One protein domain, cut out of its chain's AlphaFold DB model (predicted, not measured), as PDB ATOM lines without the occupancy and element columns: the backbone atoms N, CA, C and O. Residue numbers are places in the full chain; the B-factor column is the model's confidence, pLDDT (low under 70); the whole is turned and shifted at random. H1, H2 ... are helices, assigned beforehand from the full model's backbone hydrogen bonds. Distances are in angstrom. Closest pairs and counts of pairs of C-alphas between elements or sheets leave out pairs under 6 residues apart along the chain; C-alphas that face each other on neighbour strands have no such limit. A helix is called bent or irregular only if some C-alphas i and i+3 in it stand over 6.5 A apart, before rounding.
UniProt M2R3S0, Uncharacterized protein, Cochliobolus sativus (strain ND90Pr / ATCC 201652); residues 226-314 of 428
ATOM      1  N   ASP A 226      45.691  19.853  22.672       82.75
ATOM      2  CA  ASP A 226      46.521  19.076  23.605       82.75
ATOM      3  C   ASP A 226      45.719  18.290  24.647       82.75
ATOM      4  O   ASP A 226      46.229  17.316  25.197       82.75
ATOM      5  N   LYS A 227      44.449  18.654  24.888       87.81
ATOM      6  CA  LYS A 227      43.524  17.909  25.765       87.81
ATOM      7  C   LYS A 227      42.764  16.784  25.047       87.81
ATOM      8  O   LYS A 227      41.950  16.085  25.652       87.81
ATOM      9  N   LYS A 228      42.985  16.568  23.748       90.81
ATOM     10  CA  LYS A 228      42.287  15.518  22.996       90.81
ATOM     11  C   LYS A 228      43.109  14.229  22.979       90.81
ATOM     12  O   LYS A 228      44.000  14.094  22.146       90.81
ATOM     13  N   ILE A 229      42.712  13.269  23.822       88.50
ATOM     14  CA  ILE A 229      43.222  11.881  23.798       88.50
ATOM     15  C   ILE A 229      42.987  11.278  22.412       88.50
ATOM     16  O   ILE A 229      41.849  11.334  21.910       88.50
ATOM     17  N   SER A 230      44.033  10.705  21.820       85.75
ATOM     18  CA  SER A 230      43.974  10.094  20.497       85.75
ATOM     19  C   SER A 230      43.011   8.896  20.443       85.75
ATOM     20  O   SER A 230      42.824   8.144  21.404       85.75
ATOM     21  N   SER A 231      42.323   8.745  19.306       83.38
ATOM     22  CA  SER A 231      41.356   7.663  19.085       83.38
ATOM     23  C   SER A 231      41.970   6.378  18.545       83.38
ATOM     24  O   SER A 231      41.382   5.313  18.730       83.38
ATOM     25  N   THR A 232      43.109   6.488  17.876       77.19
ATOM     26  CA  THR A 232      43.831   5.390  17.221       77.19
ATOM     27  C   THR A 232      44.999   4.889  18.056       77.19
ATOM     28  O   THR A 232      45.536   3.826  17.775       77.19
ATOM     29  N   TRP A 233      45.384   5.640  19.083       76.12
ATOM     30  CA  TRP A 233      46.612   5.378  19.805       76.12
ATOM     31  C   TRP A 233      46.545   4.137  20.694       76.12
ATOM     32  O   TRP A 233      45.524   3.888  21.357       76.12
ATOM     33  N   ASP A 234      47.651   3.384  20.700       75.50
ATOM     34  CA  ASP A 234      47.823   2.208  21.530       75.50
ATOM     35  C   ASP A 234      48.326   2.526  22.935       75.50
ATOM     36  O   ASP A 234      49.423   3.028  23.120       75.50
ATOM     37  N   TRP A 235      47.491   2.264  23.939       71.25
ATOM     38  CA  TRP A 235      47.763   2.667  25.323       71.25
ATOM     39  C   TRP A 235      48.576   1.630  26.098       71.25
ATOM     40  O   TRP A 235      48.917   1.857  27.260       71.25
ATOM     41  N   ASN A 236      48.841   0.476  25.487       72.06
ATOM     42  CA  ASN A 236      49.478  -0.663  26.130       72.06
ATOM     43  C   ASN A 236      50.895  -0.874  25.600       72.06
ATOM     44  O   ASN A 236      51.234  -1.925  25.074       72.06
ATOM     45  N   ILE A 237      51.686   0.184  25.710       83.19
ATOM     46  CA  ILE A 237      53.084   0.198  25.309       83.19
ATOM     47  C   ILE A 237      53.931  -0.378  26.446       83.19
ATOM     48  O   ILE A 237      53.775   0.051  27.596       83.19
ATOM     49  N   ASP A 238      54.818  -1.316  26.118       81.75
ATOM     50  CA  ASP A 238      55.850  -1.788  27.037       81.75
ATOM     51  C   ASP A 238      56.959  -0.723  27.140       81.75
ATOM     52  O   ASP A 238      57.579  -0.396  26.126       81.75
ATOM     53  N   PRO A 239      57.191  -0.116  28.318       82.44
ATOM     54  CA  PRO A 239      58.197   0.931  28.475       82.44
ATOM     55  C   PRO A 239      59.630   0.467  28.176       82.44
ATOM     56  O   PRO A 239      60.465   1.314  27.848       82.44
ATOM     57  N   ASP A 240      59.917  -0.834  28.261       81.06
ATOM     58  CA  ASP A 240      61.261  -1.371  28.038       81.06
ATOM     59  C   ASP A 240      61.561  -1.594  26.544       81.06
ATOM     60  O   ASP A 240      62.723  -1.565  26.131       81.06
ATOM     61  N   GLU A 241      60.527  -1.727  25.709       81.94
ATOM     62  CA  GLU A 241      60.658  -2.015  24.273       81.94
ATOM     63  C   GLU A 241      60.715  -0.754  23.385       81.94
ATOM     64  O   GLU A 241      60.967  -0.841  22.182       81.94
ATOM     65  N   VAL A 242      60.497   0.440  23.948       83.38
ATOM     66  CA  VAL A 242      60.339   1.682  23.166       83.38
ATOM     67  C   VAL A 242      61.672   2.422  23.032       83.38
ATOM     68  O   VAL A 242      62.322   2.776  24.021       83.38
ATOM     69  N   THR A 243      62.082   2.704  21.792       87.19
ATOM     70  CA  THR A 243      63.237   3.572  21.502       87.19
ATOM     71  C   THR A 243      62.889   5.050  21.696       87.19
ATOM     72  O   THR A 243      61.721   5.430  21.664       87.19
ATOM     73  N   GLU A 244      63.887   5.916  21.872       82.44
ATOM     74  CA  GLU A 244      63.657   7.356  22.092       82.44
ATOM     75  C   GLU A 244      62.897   8.019  20.926       82.44
ATOM     76  O   GLU A 244      62.042   8.884  21.129       82.44
ATOM     77  N   GLU A 245      63.138   7.564  19.699       84.12
ATOM     78  CA  GLU A 245      62.426   8.022  18.505       84.12
ATOM     79  C   GLU A 245      60.965   7.553  18.531       84.12
ATOM     80  O   GLU A 245      60.046   8.316  18.226       84.12
ATOM     81  N   ALA A 246      60.727   6.315  18.974       86.38
ATOM     82  CA  ALA A 246      59.388   5.762  19.119       86.38
ATOM     83  C   ALA A 246      58.579   6.467  20.223       86.38
ATOM     84  O   ALA A 246      57.362   6.573  20.089       86.38
ATOM     85  N   ILE A 247      59.219   7.028  21.260       87.38
ATOM     86  CA  ILE A 247      58.540   7.816  22.308       87.38
ATOM     87  C   ILE A 247      57.839   9.043  21.710       87.38
ATOM     88  O   ILE A 247      56.708   9.351  22.096       87.38
ATOM     89  N   GLN A 248      58.468   9.742  20.761       86.12
ATOM     90  CA  GLN A 248      57.865  10.935  20.153       86.12
ATOM     91  C   GLN A 248      56.600  10.591  19.360       86.12
ATOM     92  O   GLN A 248      55.609  11.319  19.436       86.12
ATOM     93  N   HIS A 249      56.620   9.457  18.659       86.56
ATOM     94  CA  HIS A 249      55.472   8.945  17.911       86.56
ATOM     95  C   HIS A 249      54.399   8.333  18.816       86.56
ATOM     96  O   HIS A 249      53.207   8.470  18.544       86.56
ATOM     97  N   ALA A 250      54.806   7.687  19.907       87.44
ATOM     98  CA  ALA A 250      53.904   7.110  20.891       87.44
ATOM     99  C   ALA A 250      53.163   8.189  21.687       87.44
ATOM    100  O   ALA A 250      51.975   8.051  21.945       87.44
ATOM    101  N   PHE A 251      53.826   9.282  22.060       91.88
ATOM    102  CA  PHE A 251      53.241  10.329  22.897       91.88
ATOM    103  C   PHE A 251      53.267  11.685  22.177       91.88
ATOM    104  O   PHE A 251      53.994  12.611  22.576       91.88
ATOM    105  N   PRO A 252      52.453  11.854  21.116       89.88
ATOM    106  CA  PRO A 252      52.428  13.102  20.366       89.88
ATOM    107  C   PRO A 252      51.851  14.246  21.209       89.88
ATOM    108  O   PRO A 252      52.223  15.405  21.002       89.88
ATOM    109  N   ARG A 253      50.988  13.945  22.194       93.12
ATOM    110  CA  ARG A 253      50.321  14.941  23.048       93.12
ATOM    111  C   ARG A 253      50.412  14.616  24.532       93.12
ATOM    112  O   ARG A 253      50.504  13.464  24.947       93.12
ATOM    113  N   THR A 254      50.244  15.650  25.351       94.50
ATOM    114  CA  THR A 254      50.157  15.532  26.815       94.50
ATOM    115  C   THR A 254      48.992  14.651  27.261       94.50
ATOM    116  O   THR A 254      49.138  13.852  28.185       94.50
ATOM    117  N   ALA A 255      47.840  14.754  26.588       94.56
ATOM    118  CA  ALA A 255      46.686  13.900  26.863       94.56
ATOM    119  C   ALA A 255      46.974  12.408  26.650       94.56
ATOM    120  O   ALA A 255      46.343  11.579  27.303       94.56
ATOM    121  N   ASP A 256      47.903  12.076  25.753       93.12
ATOM    122  CA  ASP A 256      48.283  10.696  25.492       93.12
ATOM    123  C   ASP A 256      49.124  10.177  26.671       93.12
ATOM    124  O   ASP A 256      48.728   9.213  27.325       93.12
ATOM    125  N   LEU A 257      50.170  10.895  27.099       93.75
ATOM    126  CA  LEU A 257      50.916  10.511  28.309       93.75
ATOM    127  C   LEU A 257      49.995  10.352  29.532       93.75
ATOM    128  O   LEU A 257      50.057   9.342  30.230       93.75
ATOM    129  N   PHE A 258      49.073  11.297  29.745       94.81
ATOM    130  CA  PHE A 258      48.056  11.179  30.790       94.81
ATOM    131  C   PHE A 258      47.246   9.878  30.665       94.81
ATOM    132  O   PHE A 258      47.137   9.123  31.633       94.81
ATOM    133  N   ALA A 259      46.711   9.593  29.473       93.75
ATOM    134  CA  ALA A 259      45.886   8.415  29.234       93.75
ATOM    135  C   ALA A 259      46.648   7.104  29.500       93.75
ATOM    136  O   ALA A 259      46.071   6.192  30.092       93.75
ATOM    137  N   TYR A 260      47.940   7.029  29.160       93.69
ATOM    138  CA  TYR A 260      48.793   5.878  29.481       93.69
ATOM    139  C   TYR A 260      48.863   5.593  30.987       93.69
ATOM    140  O   TYR A 260      48.730   4.439  31.394       93.69
ATOM    141  N   HIS A 261      49.008   6.626  31.824       92.75
ATOM    142  CA  HIS A 261      49.039   6.452  33.282       92.75
ATOM    143  C   HIS A 261      47.666   6.187  33.891       92.75
ATOM    144  O   HIS A 261      47.565   5.477  34.888       92.75
ATOM    145  N   THR A 262      46.601   6.748  33.322       92.19
ATOM    146  CA  THR A 262      45.245   6.552  33.853       92.19
ATOM    147  C   THR A 262      44.577   5.273  33.377       92.19
ATOM    148  O   THR A 262      43.561   4.877  33.956       92.19
ATOM    149  N   LEU A 263      45.114   4.615  32.347       91.75
ATOM    150  CA  LEU A 263      44.534   3.403  31.778       91.75
ATOM    151  C   LEU A 263      44.290   2.310  32.835       91.75
ATOM    152  O   LEU A 263      43.151   1.843  32.901       91.75
ATOM    153  N   PRO A 264      45.260   1.937  33.695       90.62
ATOM    154  CA  PRO A 264      45.051   0.880  34.685       90.62
ATOM    155  C   PRO A 264      43.931   1.220  35.677       90.62
ATOM    156  O   PRO A 264      43.064   0.392  35.957       90.62
ATOM    157  N   THR A 265      43.885   2.469  36.153       86.69
ATOM    158  CA  THR A 265      42.826   2.959  37.049       86.69
ATOM    159  C   THR A 265      41.460   2.919  36.369       86.69
ATOM    160  O   THR A 265      40.475   2.485  36.962       86.69
ATOM    161  N   THR A 266      41.394   3.321  35.099       88.50
ATOM    162  CA  THR A 266      40.152   3.337  34.317       88.50
ATOM    163  C   THR A 266      39.644   1.918  34.047       88.50
ATOM    164  O   THR A 266      38.453   1.650  34.196       88.50
ATOM    165  N   GLN A 267      40.543   0.987  33.712       89.50
ATOM    166  CA  GLN A 267      40.232  -0.438  33.557       89.50
ATOM    167  C   GLN A 267      39.711  -1.043  34.863       89.50
ATOM    168  O   GLN A 267      38.716  -1.764  34.855       89.50
ATOM    169  N   GLN A 268      40.329  -0.707  35.997       83.62
ATOM    170  CA  GLN A 268      39.867  -1.154  37.309       83.62
ATOM    171  C   GLN A 268      38.480  -0.590  37.653       83.62
ATOM    172  O   GLN A 268      37.640  -1.304  38.198       83.62
ATOM    173  N   MET A 269      38.227   0.684  37.335       78.50
ATOM    174  CA  MET A 269      36.961   1.350  37.645       78.50
ATOM    175  C   MET A 269      35.802   0.885  36.768       78.50
ATOM    176  O   MET A 269      34.699   0.710  37.281       78.50
ATOM    177  N   LEU A 270      36.020   0.716  35.463       83.50
ATOM    178  CA  LEU A 270      34.973   0.322  34.516       83.50
ATOM    179  C   LEU A 270      34.819  -1.201  34.397       83.50
ATOM    180  O   LEU A 270      33.778  -1.674  33.942       83.50
ATOM    181  N   GLY A 271      35.821  -1.954  34.848       81.50
ATOM    182  CA  GLY A 271      35.883  -3.403  34.755       81.50
ATOM    183  C   GLY A 271      36.550  -3.893  33.462       81.50
ATOM    184  O   GLY A 271      36.681  -3.147  32.489       81.50
ATOM    185  N   PRO A 272      36.949  -5.177  33.420       84.88
ATOM    186  CA  PRO A 272      37.712  -5.751  32.307       84.88
ATOM    187  C   PRO A 272      36.918  -5.846  30.996       84.88
ATOM    188  O   PRO A 272      37.504  -5.974  29.929       84.88
ATOM    189  N   THR A 273      35.586  -5.775  31.057       85.56
ATOM    190  CA  THR A 273      34.702  -5.827  29.883       85.56
ATOM    191  C   THR A 273      34.451  -4.455  29.255       85.56
ATOM    192  O   THR A 273      33.717  -4.365  28.273       85.56
ATOM    193  N   ALA A 274      34.998  -3.378  29.829       88.44
ATOM    194  CA  ALA A 274      34.782  -2.028  29.334       88.44
ATOM    195  C   ALA A 274      35.386  -1.850  27.937       88.44
ATOM    196  O   ALA A 274      36.543  -2.184  27.679       88.44
ATOM    197  N   SER A 275      34.609  -1.274  27.024       92.12
ATOM    198  CA  SER A 275      35.094  -0.998  25.678       92.12
ATOM    199  C   SER A 275      36.174   0.090  25.692       92.12
ATOM    200  O   SER A 275      36.169   1.017  26.509       92.12
ATOM    201  N   ARG A 276      37.075   0.058  24.702       88.94
ATOM    202  CA  ARG A 276      38.097   1.106  24.508       88.94
ATOM    203  C   ARG A 276      37.492   2.508  24.410       88.94
ATOM    204  O   ARG A 276      38.079   3.482  24.878       88.94
ATOM    205  N   LYS A 277      36.295   2.611  23.823       91.56
ATOM    206  CA  LYS A 277      35.539   3.863  23.714       91.56
ATOM    207  C   LYS A 277      35.100   4.378  25.086       91.56
ATOM    208  O   LYS A 277      35.251   5.569  25.344       91.56
ATOM    209  N   GLU A 278      34.586   3.509  25.952       89.25
ATOM    210  CA  GLU A 278      34.173   3.879  27.311       89.25
ATOM    211  C   GLU A 278      35.360   4.323  28.157       89.25
ATOM    212  O   GLU A 278      35.296   5.392  28.761       89.25
ATOM    213  N   MET A 279      36.468   3.577  28.105       92.88
ATOM    214  CA  MET A 279      37.710   3.958  28.780       92.88
ATOM    215  C   MET A 279      38.198   5.341  28.321       92.88
ATOM    216  O   MET A 279      38.538   6.188  29.142       92.88
ATOM    217  N   ARG A 280      38.157   5.628  27.011       92.75
ATOM    218  CA  ARG A 280      38.536   6.948  26.473       92.75
ATOM    219  C   ARG A 280      37.663   8.077  26.999       92.75
ATOM    220  O   ARG A 280      38.164   9.166  27.267       92.75
ATOM    221  N   LEU A 281      36.350   7.854  27.035       89.44
ATOM    222  CA  LEU A 281      35.388   8.860  27.474       89.44
ATOM    223  C   LEU A 281      35.584   9.181  28.954       89.44
ATOM    224  O   LEU A 281      35.534  10.354  29.319       89.44
ATOM    225  N   ASP A 282      35.858   8.164  29.768       90.75
ATOM    226  CA  ASP A 282      36.149   8.326  31.189       90.75
ATOM    227  C   ASP A 282      37.446   9.116  31.412       90.75
ATOM    228  O   ASP A 282      37.416  10.188  32.016       90.75
ATOM    229  N   MET A 283      38.552   8.703  30.779       94.00
ATOM    230  CA  MET A 283      39.825   9.435  30.840       94.00
ATOM    231  C   MET A 283      39.696  10.879  30.332       94.00
ATOM    232  O   MET A 283      40.244  11.805  30.925       94.00
ATOM    233  N   ARG A 284      38.926  11.113  29.263       93.25
ATOM    234  CA  ARG A 284      38.666  12.472  28.765       93.25
ATOM    235  C   ARG A 284      37.854  13.296  29.762       93.25
ATOM    236  O   ARG A 284      38.098  14.492  29.888       93.25
ATOM    237  N   SER A 285      36.904  12.680  30.462       87.94
ATOM    238  CA  SER A 285      36.162  13.342  31.536       87.94
ATOM    239  C   SER A 285      37.091  13.747  32.681       87.94
ATOM    240  O   SER A 285      36.989  14.877  33.155       87.94
ATOM    241  N   LEU A 286      38.022  12.871  33.082       90.75
ATOM    242  CA  LEU A 286      39.037  13.177  34.098       90.75
ATOM    243  C   LEU A 286      39.925  14.348  33.661       90.75
ATOM    244  O   LEU A 286      40.104  15.302  34.412       90.75
ATOM    245  N   LEU A 287      40.409  14.321  32.418       92.62
ATOM    246  CA  LEU A 287      41.265  15.375  31.876       92.62
ATOM    247  C   LEU A 287      40.546  16.729  31.754       92.62
ATOM    248  O   LEU A 287      41.144  17.778  31.982       92.62
ATOM    249  N   ASN A 288      39.255  16.723  31.408       88.38
ATOM    250  CA  ASN A 288      38.444  17.940  31.324       88.38
ATOM    251  C   ASN A 288      38.110  18.530  32.701       88.38
ATOM    252  O   ASN A 288      37.916  19.740  32.802       88.38
ATOM    253  N   GLY A 289      38.008  17.688  33.733       83.62
ATOM    254  CA  GLY A 289      37.772  18.116  35.114       83.62
ATOM    255  C   GLY A 289      39.031  18.582  35.851       83.62
ATOM    256  O   GLY A 289      38.911  19.173  36.919       83.62
ATOM    257  N   MET A 290      40.215  18.318  35.294       90.62
ATOM    258  CA  MET A 290      41.509  18.656  35.885       90.62
ATOM    259  C   MET A 290      41.788  20.163  35.845       90.62
ATOM    260  O   MET A 290      41.475  20.840  34.855       90.62
ATOM    261  N   SER A 291      42.420  20.684  36.903       90.31
ATOM    262  CA  SER A 291      42.829  22.091  36.951       90.31
ATOM    263  C   SER A 291      43.928  22.392  35.923       90.31
ATOM    264  O   SER A 291      44.606  21.497  35.405       90.31
ATOM    265  N   GLN A 292      44.126  23.670  35.598       88.19
ATOM    266  CA  GLN A 292      45.162  24.041  34.634       88.19
ATOM    267  C   GLN A 292      46.572  23.821  35.201       88.19
ATOM    268  O   GLN A 292      47.470  23.440  34.455       88.19
ATOM    269  N   GLU A 293      46.758  24.020  36.505       89.69
ATOM    270  CA  GLU A 293      48.021  23.799  37.216       89.69
ATOM    271  C   GLU A 293      48.392  22.314  37.232       89.69
ATOM    272  O   GLU A 293      49.544  21.951  37.012       89.69
ATOM    273  N   GLU A 294      47.412  21.435  37.452       91.00
ATOM    274  CA  GLU A 294      47.609  19.987  37.379       91.00
ATOM    275  C   GLU A 294      47.930  19.535  35.953       91.00
ATOM    276  O   GLU A 294      48.858  18.753  35.752       91.00
ATOM    277  N   PHE A 295      47.226  20.069  34.952       93.88
ATOM    278  CA  PHE A 295      47.514  19.770  33.551       93.88
ATOM    279  C   PHE A 295      48.920  20.236  33.144       93.88
ATOM    280  O   PHE A 295      49.606  19.543  32.394       93.88
ATOM    281  N   GLN A 296      49.386  21.372  33.669       93.69
ATOM    282  CA  GLN A 296      50.732  21.874  33.401       93.69
ATOM    283  C   GLN A 296      51.821  20.906  33.890       93.69
ATOM    284  O   GLN A 296      52.809  20.706  33.188       93.69
ATOM    285  N   LYS A 297      51.609  20.219  35.020       94.38
ATOM    286  CA  LYS A 297      52.533  19.172  35.493       94.38
ATOM    287  C   LYS A 297      52.673  18.036  34.480       94.38
ATOM    288  O   LYS A 297      53.767  17.523  34.290       94.38
ATOM    289  N   TRP A 298      51.593  17.670  33.787       96.19
ATOM    290  CA  TRP A 298      51.649  16.661  32.726       96.19
ATOM    291  C   TRP A 298      52.417  17.140  31.494       96.19
ATOM    292  O   TRP A 298      53.131  16.348  30.883       96.19
ATOM    293  N   VAL A 299      52.305  18.426  31.145       95.56
ATOM    294  CA  VAL A 299      53.105  19.030  30.066       95.56
ATOM    295  C   VAL A 299      54.595  18.933  30.403       95.56
ATOM    296  O   VAL A 299      55.387  18.506  29.567       95.56
ATOM    297  N   GLU A 300      54.968  19.257  31.641       96.12
ATOM    298  CA  GLU A 300      56.348  19.129  32.124       96.12
ATOM    299  C   GLU A 300      56.827  17.672  32.153       96.12
ATOM    300  O   GLU A 300      57.972  17.394  31.799       96.12
ATOM    301  N   SER A 301      55.968  16.726  32.544       95.94
ATOM    302  CA  SER A 301      56.294  15.295  32.504       95.94
ATOM    303  C   SER A 301      56.536  14.798  31.079       95.94
ATOM    304  O   SER A 301      57.472  14.032  30.858       95.94
ATOM    305  N   LEU A 302      55.753  15.257  30.097       94.75
ATOM    306  CA  LEU A 302      55.971  14.902  28.693       94.75
ATOM    307  C   LEU A 302      57.281  15.486  28.151       94.75
ATOM    308  O   LEU A 302      57.999  14.800  27.430       94.75
ATOM    309  N   ASP A 303      57.618  16.723  28.515       94.50
ATOM    310  CA  ASP A 303      58.903  17.329  28.149       94.50
ATOM    311  C   ASP A 303      60.088  16.552  28.750       94.50
ATOM    312  O   ASP A 303      61.047  16.237  28.046       94.50
ATOM    313  N   LYS A 304      59.994  16.149  30.024       95.62
ATOM    314  CA  LYS A 304      60.995  15.280  30.666       95.62
ATOM    315  C   LYS A 304      61.126  13.939  29.950       95.62
ATOM    316  O   LYS A 304      62.248  13.492  29.724       95.62
ATOM    317  N   LEU A 305      60.004  13.321  29.581       94.38
ATOM    318  CA  LEU A 305      59.991  12.062  28.840       94.38
ATOM    319  C   LEU A 305      60.693  12.208  27.482       94.38
ATOM    320  O   LEU A 305      61.560  11.408  27.160       94.38
ATOM    321  N   ARG A 306      60.395  13.274  26.728       92.19
ATOM    322  CA  ARG A 306      61.040  13.568  25.433       92.19
ATOM    323  C   ARG A 306      62.536  13.871  25.540       92.19
ATOM    324  O   ARG A 306      63.248  13.750  24.552       92.19
ATOM    325  N   LYS A 307      63.012  14.262  26.723       93.81
ATOM    326  CA  LYS A 307      64.434  14.465  27.044       93.81
ATOM    327  C   LYS A 307      65.127  13.190  27.551       93.81
ATOM    328  O   LYS A 307      66.237  13.279  28.066       93.81
ATOM    329  N   GLY A 308      64.478  12.029  27.442       92.19
ATOM    330  CA  GLY A 308      65.036  10.725  27.812       92.19
ATOM    331  C   GLY A 308      64.746  10.278  29.247       92.19
ATOM    332  O   GLY A 308      65.286   9.271  29.704       92.19
ATOM    333  N   ASN A 309      63.896  10.986  30.002       92.44
ATOM    334  CA  ASN A 309      63.516  10.537  31.341       92.44
ATOM    335  C   ASN A 309      62.447   9.432  31.276       92.44
ATOM    336  O   ASN A 309      61.251   9.689  31.443       92.44
ATOM    337  N   ARG A 310      62.898   8.185  31.105       89.94
ATOM    338  CA  ARG A 310      62.043   6.981  31.106       89.94
ATOM    339  C   ARG A 310      61.320   6.734  32.429       89.94
ATOM    340  O   ARG A 310      60.304   6.049  32.446       89.94
ATOM    341  N   GLY A 311      61.764   7.362  33.521       89.62
ATOM    342  CA  GLY A 311      61.043   7.359  34.796       89.62
ATOM    343  C   GLY A 311      59.615   7.902  34.674       89.62
ATOM    344  O   GLY A 311      58.757   7.553  35.480       89.62
ATOM    345  N   MET A 312      59.331   8.703  33.642       92.69
ATOM    346  CA  MET A 312      57.979   9.176  33.343       92.69
ATOM    347  C   MET A 312      57.068   8.096  32.755       92.69
ATOM    348  O   MET A 312      55.876   8.333  32.713       92.69
ATOM    349  N   LEU A 313      57.570   6.934  32.325       91.38
ATOM    350  CA  LEU A 313      56.738   5.802  31.888       91.38
ATOM    351  C   LEU A 313      56.487   4.784  33.001       91.38
ATOM    352  O   LEU A 313      55.664   3.884  32.837       91.38
ATOM    353  N   VAL A 314      57.148   4.927  34.151       89.81
ATOM    354  CA  VAL A 314      56.906   4.050  35.295       89.81
ATOM    355  C   VAL A 314      55.477   4.286  35.764       89.81
ATOM    356  O   VAL A 314      55.133   5.332  36.325       89.81
TER     357      VAL A 314
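What this domain is: This is residues 226 to 314 of the 428 residues of an uncharacterized protein of Cochliobolus sativus (strain ND90Pr / ATCC 201652) (UniProt M2R3S0). The longest helix, H2, kinked part-way, makes one side of a rough triangle of three helices: H3 packs on its later part, H4 crosses its beginning, and H3 and H4 come near each other at the corner where their link joins them. The short helices H1 and H5 both sit by the last part of H4, and residues 289 to 294 stick out at the corner between H3 and H4. The printed part has 89 residues with five named helices, H1 to H5 in order, and no named strand: all helix, mostly crossed in packing. It is compact, with a radius of gyration of the C-alphas of 12.7 A, and spans 34 by 30 by 20 A.

Where its parts are: H2, residues 254 to 270, is 22.8 A long and begins at C-alpha 254 (50.157, 15.532, 26.815). H3 is residues 276 to 289, 20.0 A; H4 is residues 292 to 306, 21.1 A, ending at C-alpha 306 (61.040, 13.568, 25.433). H1 is residues 244 to 250, and H5 residues 310 to 313.

How they stand to each other: H2 has a kink of 54 degrees near residue 264 and is only just irregular: C-alphas 261 and 264 are 7.0 A apart. H2 and H3 touch, closest at C-alphas 266 and 279, 6.1 A, at a steep tilt of 65 degrees, opposite ways. Residues 254 to 258 of H2 touch residues 298 to 302 of H4, closest at C-alphas 254 and 299, 5.6 A; at 71 degrees they are only just about perpendicular. H4, the hub, also touches H5, closest at C-alphas 305 and 312, 5.7 A, and H1, closest at C-alphas 306 and 248, 6.7 A. H1 and H3 are apart. Every O i to N i+4 pair is within hydrogen-bond range in H3, against 11 of 13 in H2, 10 of 11 in H4 and 1 of 3 in H1, where 4 of 4 O i to N i+3 pairs are; H5 is too short for such an i+4 pair.

The domain as a whole: The C-alphas farthest apart, of Thr 273 and Lys 307, are 36.1 A apart. The printed part has no cut, the links between the named helices are tight, and residues 226 to 243 hold no named element. The mean pLDDT of the printed part is 88.8, and no printed residue is under 70.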